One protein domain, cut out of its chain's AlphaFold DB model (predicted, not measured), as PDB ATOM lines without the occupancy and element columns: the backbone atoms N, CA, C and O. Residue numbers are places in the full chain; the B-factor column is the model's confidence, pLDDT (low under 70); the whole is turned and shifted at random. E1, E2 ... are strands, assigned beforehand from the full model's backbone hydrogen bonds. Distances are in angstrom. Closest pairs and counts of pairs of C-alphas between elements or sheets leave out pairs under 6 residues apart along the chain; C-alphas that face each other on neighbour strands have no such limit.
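What this domain is: This is residues 14 to 66 of the 67 residues of an uncharacterized protein of Bacillus sp. 103mf (UniProt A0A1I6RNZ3). A long hairpin, E2 and E3, both strands sharply bent, makes most of one sheet curled like part of a barrel, with short E1 and E4 at its edges. The 53 printed residues have no named helix and four strands, an all-strand meander, each strand the antiparallel neighbour of the one before, in the order E1 E2 E3 E4. The whole is compact, with radius of gyration of the C-alphas 10.9 A and spans of 30 by 25 by 16 A.

How they stand to each other: Start at E1, residues 14 to 16, which forms a hairpin with E2, residues 23 to 34; N 15 and O 24 are 2.8 A apart, within hydrogen-bond range. E2 forms the next hairpin with E3, residues 38 to 47, where N 30 and O 42 are 2.8 A apart. E2 bends by 81 degrees at residue 30, E3 by 74 degrees at residue 42. E3 and E4, residues 59 to 61, are a hairpin too, with N 45 and O 59 at 2.8 A. E1 and E4 are apart.

Where its parts are: Find C-alpha 14 at (168.288, 155.819, 176.795), where E1 begins. E2 runs 25.5 A and E3 24.4 A; E4 ends at C-alpha 61, (172.746, 146.230, 184.834).

The domain as a whole: The C-alphas of Glu 37 and Leu 49 are farthest apart, 31.5 A. The printed part has no cut, the link E3 to E4 is long, and no printed residue is under 70 in pLDDT.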
ATOM      1  N   ILE A  14     169.438 156.717 176.822       90.12
ATOM      2  CA  ILE A  14     168.288 155.819 176.795       90.12
ATOM      3  C   ILE A  14     168.743 154.524 176.135       90.12
ATOM      4  O   ILE A  14     169.262 154.550 175.017       90.12
ATOM      5  N   VAL A  15     168.566 153.410 176.830       89.81
ATOM      6  CA  VAL A  15     168.997 152.083 176.399       89.81
ATOM      7  C   VAL A  15     167.833 151.109 176.432       89.81
ATOM      8  O   VAL A  15     166.886 151.275 177.199       89.81
ATOM      9  N   LEU A  16     167.918 150.091 175.585       90.62
ATOM     10  CA  LEU A  16     167.016 148.951 175.596       90.62
ATOM     11  C   LEU A  16     167.825 147.739 176.064       90.62
ATOM     12  O   LEU A  16     168.899 147.472 175.515       90.62
ATOM     13  N   LEU A  17     167.352 147.033 177.088       87.44
ATOM     14  CA  LEU A  17     167.999 145.791 177.511       87.44
ATOM     15  C   LEU A  17     167.599 144.659 176.561       87.44
ATOM     16  O   LEU A  17     166.514 144.665 175.993       87.44
ATOM     17  N   LYS A  18     168.481 143.676 176.363       83.06
ATOM     18  CA  LYS A  18     168.271 142.581 175.398       83.06
ATOM     19  C   LYS A  18     167.005 141.759 175.651       83.06
ATOM     20  O   LYS A  18     166.446 141.238 174.691       83.06
ATOM     21  N   GLU A  19     166.593 141.643 176.908       76.81
ATOM     22  CA  GLU A  19     165.429 140.857 177.335       76.81
ATOM     23  C   GLU A  19     164.198 141.726 177.634       76.81
ATOM     24  O   GLU A  19     163.116 141.188 177.832       76.81
ATOM     25  N   GLU A  20     164.332 143.054 177.594       75.12
ATOM     26  CA  GLU A  20     163.257 143.984 177.941       75.12
ATOM     27  C   GLU A  20     162.742 144.720 176.703       75.12
ATOM     28  O   GLU A  20     163.497 145.092 175.800       75.12
ATOM     29  N   THR A  21     161.438 144.985 176.672       79.62
ATOM     30  CA  THR A  21     160.823 145.855 175.656       79.62
ATOM     31  C   THR A  21     160.804 147.321 176.071       79.62
ATOM     32  O   THR A  21     160.645 148.201 175.223       79.62
ATOM     33  N   GLU A  22     160.996 147.586 177.361       83.81
ATOM     34  CA  GLU A  22     160.908 148.920 177.935       83.81
ATOM     35  C   GLU A  22     162.237 149.673 177.875       83.81
ATOM     36  O   GLU A  22     163.325 149.136 178.101       83.81
ATOM     37  N   LYS A  23     162.142 150.968 177.568       88.94
ATOM     38  CA  LYS A  23     163.302 151.857 177.492       88.94
ATOM     39  C   LYS A  23     163.723 152.280 178.891       88.94
ATOM     40  O   LYS A  23     162.911 152.800 179.653       88.94
ATOM     41  N   ILE A  24     165.012 152.161 179.177       90.31
ATOM     42  CA  ILE A  24     165.602 152.545 180.458       90.31
ATOM     43  C   ILE A  24     166.525 153.739 180.243       90.31
ATOM     44  O   ILE A  24     167.337 153.753 179.320       90.31
ATOM     45  N   VAL A  25     166.425 154.751 181.101       90.88
ATOM     46  CA  VAL A  25     167.369 155.869 181.124       90.88
ATOM     47  C   VAL A  25     168.449 155.615 182.169       90.88
ATOM     48  O   VAL A  25     168.158 155.329 183.329       90.88
ATOM     49  N   ILE A  26     169.713 155.723 181.765       91.69
ATOM     50  CA  ILE A  26     170.857 155.587 182.672       91.69
ATOM     51  C   ILE A  26     171.025 156.898 183.434       91.69
ATOM     52  O   ILE A  26     171.355 157.918 182.830       91.69
ATOM     53  N   TYR A  27     170.885 156.887 184.757       89.44
ATOM     54  CA  TYR A  27     171.145 158.073 185.583       89.44
ATOM     55  C   TYR A  27     172.413 157.940 186.438       89.44
ATOM     56  O   TYR A  27     173.014 158.955 186.803       89.44
ATOM     57  N   GLY A  28     172.890 156.716 186.684       88.19
ATOM     58  CA  GLY A  28     174.127 156.453 187.418       88.19
ATOM     59  C   GLY A  28     175.025 155.420 186.737       88.19
ATOM     60  O   GLY A  28     174.600 154.659 185.870       88.19
ATOM     61  N   ARG A  29     176.305 155.426 187.114       89.62
ATOM     62  CA  ARG A  29     177.345 154.527 186.592       89.62
ATOM     63  C   ARG A  29     178.179 153.976 187.740       89.62
ATOM     64  O   ARG A  29     178.354 154.687 188.729       89.62
ATOM     65  N   LYS A  30     178.781 152.799 187.551       87.12
ATOM     66  CA  LYS A  30     179.621 152.114 188.550       87.12
ATOM     67  C   LYS A  30     178.909 152.012 189.901       87.12
ATOM     68  O   LYS A  30     179.450 152.407 190.932       87.12
ATOM     69  N   GLN A  31     177.667 151.539 189.868       85.75
ATOM     70  CA  GLN A  31     176.851 151.405 191.062       85.75
ATOM     71  C   GLN A  31     177.337 150.206 191.875       85.75
ATOM     72  O   GLN A  31     177.473 149.104 191.349       85.75
ATOM     73  N   MET A  32     177.572 150.416 193.166       86.06
ATOM     74  CA  MET A  32     177.818 149.335 194.114       86.06
ATOM     75  C   MET A  32     176.510 149.049 194.848       86.06
ATOM     76  O   MET A  32     175.965 149.950 195.492       86.06
ATOM     77  N   LEU A  33     175.992 147.826 194.727       83.94
ATOM     78  CA  LEU A  33     174.923 147.355 195.604       83.94
ATOM     79  C   LEU A  33     175.552 146.678 196.817       83.94
ATOM     80  O   LEU A  33     176.290 145.704 196.686       83.94
ATOM     81  N   MET A  34     175.234 147.207 197.994       78.88
ATOM     82  CA  MET A  34     175.532 146.587 199.283       78.88
ATOM     83  C   MET A  34     174.381 145.632 199.625       78.88
ATOM     84  O   MET A  34     173.485 145.992 200.384       78.88
ATOM     85  N   ILE A  35     174.359 144.460 198.989       77.75
ATOM     86  CA  ILE A  35     173.529 143.326 199.432       77.75
ATOM     87  C   ILE A  35     174.358 142.467 200.405       77.75
ATOM     88  O   ILE A  35     175.209 143.007 201.108       77.75
ATOM     89  N   GLU A  36     174.138 141.153 200.469       76.06
ATOM     90  CA  GLU A  36     174.963 140.244 201.283       76.06
ATOM     91  C   GLU A  36     176.450 140.284 200.880       76.06
ATOM     92  O   GLU A  36     177.328 140.260 201.738       76.06
ATOM     93  N   GLU A  37     176.733 140.446 199.581       81.31
ATOM     94  CA  GLU A  37     178.067 140.704 199.036       81.31
ATOM     95  C   GLU A  37     178.060 141.983 198.186       81.31
ATOM     96  O   GLU A  37     177.102 142.273 197.470       81.31
ATOM     97  N   ALA A  38     179.134 142.775 198.245       83.44
ATOM     98  CA  ALA A  38     179.233 144.011 197.475       83.44
ATOM     99  C   ALA A  38     179.409 143.706 195.976       83.44
ATOM    100  O   ALA A  38     180.511 143.389 195.520       83.44
ATOM    101  N   VAL A  39     178.331 143.841 195.200       87.94
ATOM    102  CA  VAL A  39     178.349 143.625 193.747       87.94
ATOM    103  C   VAL A  39     178.449 144.967 193.024       87.94
ATOM    104  O   VAL A  39     177.687 145.900 193.289       87.94
ATOM    105  N   MET A  40     179.402 145.072 192.094       86.75
ATOM    106  CA  MET A  40     179.553 146.238 191.221       86.75
ATOM    107  C   MET A  40     178.795 146.020 189.908       86.75
ATOM    108  O   MET A  40     178.989 145.006 189.237       86.75
ATOM    109  N   TYR A  41     177.997 147.012 189.527       89.19
ATOM    110  CA  TYR A  41     177.304 147.098 188.246       89.19
ATOM    111  C   TYR A  41     177.784 148.308 187.446       89.19
ATOM    112  O   TYR A  41     178.098 149.360 188.012       89.19
ATOM    113  N   ASP A  42     177.799 148.194 186.120       88.69
ATOM    114  CA  ASP A  42     178.226 149.298 185.251       88.69
ATOM    115  C   ASP A  42     177.248 150.478 185.275       88.69
ATOM    116  O   ASP A  42     177.686 151.632 185.246       88.69
ATOM    117  N   TYR A  43     175.942 150.201 185.347       90.56
ATOM    118  CA  TYR A  43     174.884 151.201 185.229       90.56
ATOM    119  C   TYR A  43     173.763 150.995 186.243       90.56
ATOM    120  O   TYR A  43     173.465 149.873 186.655       90.56
ATOM    121  N   ILE A  44     173.117 152.109 186.581       90.94
ATOM    122  CA  ILE A  44     171.815 152.141 187.238       90.94
ATOM    123  C   ILE A  44     170.879 153.061 186.448       90.94
ATOM    124  O   ILE A  44     171.278 154.149 186.004       90.94
ATOM    125  N   GLY A  45     169.650 152.605 186.236       90.31
ATOM    126  CA  GLY A  45     168.654 153.298 185.434       90.31
ATOM    127  C   GLY A  45     167.228 153.099 185.931       90.31
ATOM    128  O   GLY A  45     166.973 152.303 186.828       90.31
ATOM    129  N   CYS A  46     166.301 153.858 185.363       89.75
ATOM    130  CA  CYS A  46     164.861 153.735 185.601       89.75
ATOM    131  C   CYS A  46     164.109 153.771 184.268       89.75
ATOM    132  O   CYS A  46     164.689 154.126 183.236       89.75
ATOM    133  N   PHE A  47     162.829 153.406 184.273       88.25
ATOM    134  CA  PHE A  47     162.005 153.474 183.071       88.25
ATOM    135  C   PHE A  47     161.943 154.901 182.522       88.25
ATOM    136  O   PHE A  47     161.727 155.870 183.251       88.25
ATOM    137  N   TYR A  48     162.140 155.033 181.211       82.75
ATOM    138  CA  TYR A  48     162.243 156.323 180.532       82.75
ATOM    139  C   TYR A  48     160.949 157.150 180.609       82.75
ATOM    140  O   TYR A  48     161.017 158.376 180.638       82.75
ATOM    141  N   LEU A  49     159.783 156.497 180.635       81.62
ATOM    142  CA  LEU A  49     158.484 157.178 180.663       81.62
ATOM    143  C   LEU A  49     158.042 157.564 182.076       81.62
ATOM    144  O   LEU A  49     157.482 158.637 182.276       81.62
ATOM    145  N   GLU A  50     158.292 156.692 183.046       78.75
ATOM    146  CA  GLU A  50     157.782 156.838 184.411       78.75
ATOM    147  C   GLU A  50     158.767 157.589 185.314       78.75
ATOM    148  O   GLU A  50     158.376 158.243 186.281       78.75
ATOM    149  N   GLY A  51     160.057 157.539 184.978       70.88
ATOM    150  CA  GLY A  51     161.118 158.137 185.769       70.88
ATOM    151  C   GLY A  51     161.419 157.353 187.047       70.88
ATOM    152  O   GLY A  51     161.091 156.179 187.203       70.88
ATOM    153  N   HIS A  52     162.127 157.998 187.973       72.62
ATOM    154  CA  HIS A  52     162.527 157.379 189.235       72.62
ATOM    155  C   HIS A  52     161.425 157.552 190.293       72.62
ATOM    156  O   HIS A  52     161.415 158.546 191.021       72.62
ATOM    157  N   MET A  53     160.500 156.591 190.367       74.56
ATOM    158  CA  MET A  53     159.374 156.620 191.315       74.56
ATOM    159  C   MET A  53     159.740 156.082 192.706       74.56
ATOM    160  O   MET A  53     159.400 156.700 193.710       74.56
ATOM    161  N   ASN A  54     160.450 154.950 192.772       75.75
ATOM    162  CA  ASN A  54     160.899 154.314 194.016       75.75
ATOM    163  C   ASN A  54     162.232 153.578 193.770       75.75
ATOM    164  O   ASN A  54     162.478 153.183 192.626       75.75
ATOM    165  N   PRO A  55     163.062 153.322 194.804       73.88
ATOM    166  CA  PRO A  55     164.284 152.526 194.670       73.88
ATOM    167  C   PRO A  55     164.026 151.113 194.134       73.88
ATOM    168  O   PRO A  55     164.876 150.569 193.439       73.88
ATOM    169  N   ASP A  56     162.843 150.551 194.396       74.88
ATOM    170  CA  ASP A  56     162.437 149.226 193.903       74.88
ATOM    171  C   ASP A  56     162.274 149.175 192.374       74.88
ATOM    172  O   ASP A  56     162.354 148.107 191.776       74.88
ATOM    173  N   TYR A  57     162.074 150.331 191.731       75.19
ATOM    174  CA  TYR A  57     161.980 150.466 190.272       75.19
ATOM    175  C   TYR A  57     163.315 150.896 189.642       75.19
ATOM    176  O   TYR A  57     163.355 151.333 188.487       75.19
ATOM    177  N   ALA A  58     164.414 150.825 190.398       84.12
ATOM    178  CA  ALA A  58     165.747 151.070 189.878       84.12
ATOM    179  C   ALA A  58     166.358 149.771 189.338       84.12
ATOM    180  O   ALA A  58     166.503 148.774 190.040       84.12
ATOM    181  N   PHE A  59     166.783 149.813 188.082       87.25
ATOM    182  CA  PHE A  59     167.444 148.705 187.409       87.25
ATOM    183  C   PHE A  59     168.945 148.878 187.499       87.25
ATOM    184  O   PHE A  59     169.478 149.899 187.062       87.25
ATOM    185  N   VAL A  60     169.637 147.858 187.993       89.25
ATOM    186  CA  VAL A  60     171.093 147.757 187.899       89.25
ATOM    187  C   VAL A  60     171.474 146.721 186.859       89.25
ATOM    188  O   VAL A  60     170.951 145.610 186.841       89.25
ATOM    189  N   PHE A  61     172.369 147.093 185.948       88.62
ATOM    190  CA  PHE A  61     172.746 146.230 184.834       88.62
ATOM    191  C   PHE A  61     174.146 146.553 184.315       88.62
ATOM    192  O   PHE A  61     174.701 147.629 184.534       88.62
ATOM    193  N   ASN A  62     174.716 145.582 183.604       89.19
ATOM    194  CA  ASN A  62     176.032 145.685 182.978       89.19
ATOM    195  C   ASN A  62     175.927 145.998 181.486       89.19
ATOM    196  O   ASN A  62     174.923 145.675 180.843       89.19
ATOM    197  N   CYS A  63     176.994 146.559 180.913       85.69
ATOM    198  CA  CYS A  63     177.030 147.000 179.513       85.69
ATOM    199  C   CYS A  63     176.672 145.887 178.514       85.69
ATOM    200  O   CYS A  63     175.986 146.122 177.523       85.69
ATOM    201  N   ARG A  64     177.035 144.638 178.829       84.50
ATOM    202  CA  ARG A  64     176.743 143.449 178.009       84.50
ATOM    203  C   ARG A  64     175.252 143.177 177.757       84.50
ATOM    204  O   ARG A  64     174.930 142.446 176.815       84.50
ATOM    205  N   TYR A  65     174.364 143.714 178.594       84.94
ATOM    206  CA  TYR A  65     172.915 143.512 178.498       84.94
ATOM    207  C   TYR A  65     172.210 144.568 177.648       84.94
ATOM    208  O   TYR A  65     171.019 144.430 177.394       84.94
ATOM    209  N   ILE A  66     172.928 145.590 177.183       84.62
ATOM    210  CA  ILE A  66     172.386 146.624 176.302       84.62
ATOM    211  C   ILE A  66     172.343 146.083 174.868       84.62
ATOM    212  O   ILE A  66     173.276 145.394 174.432       84.62
TER     213      ILE A  66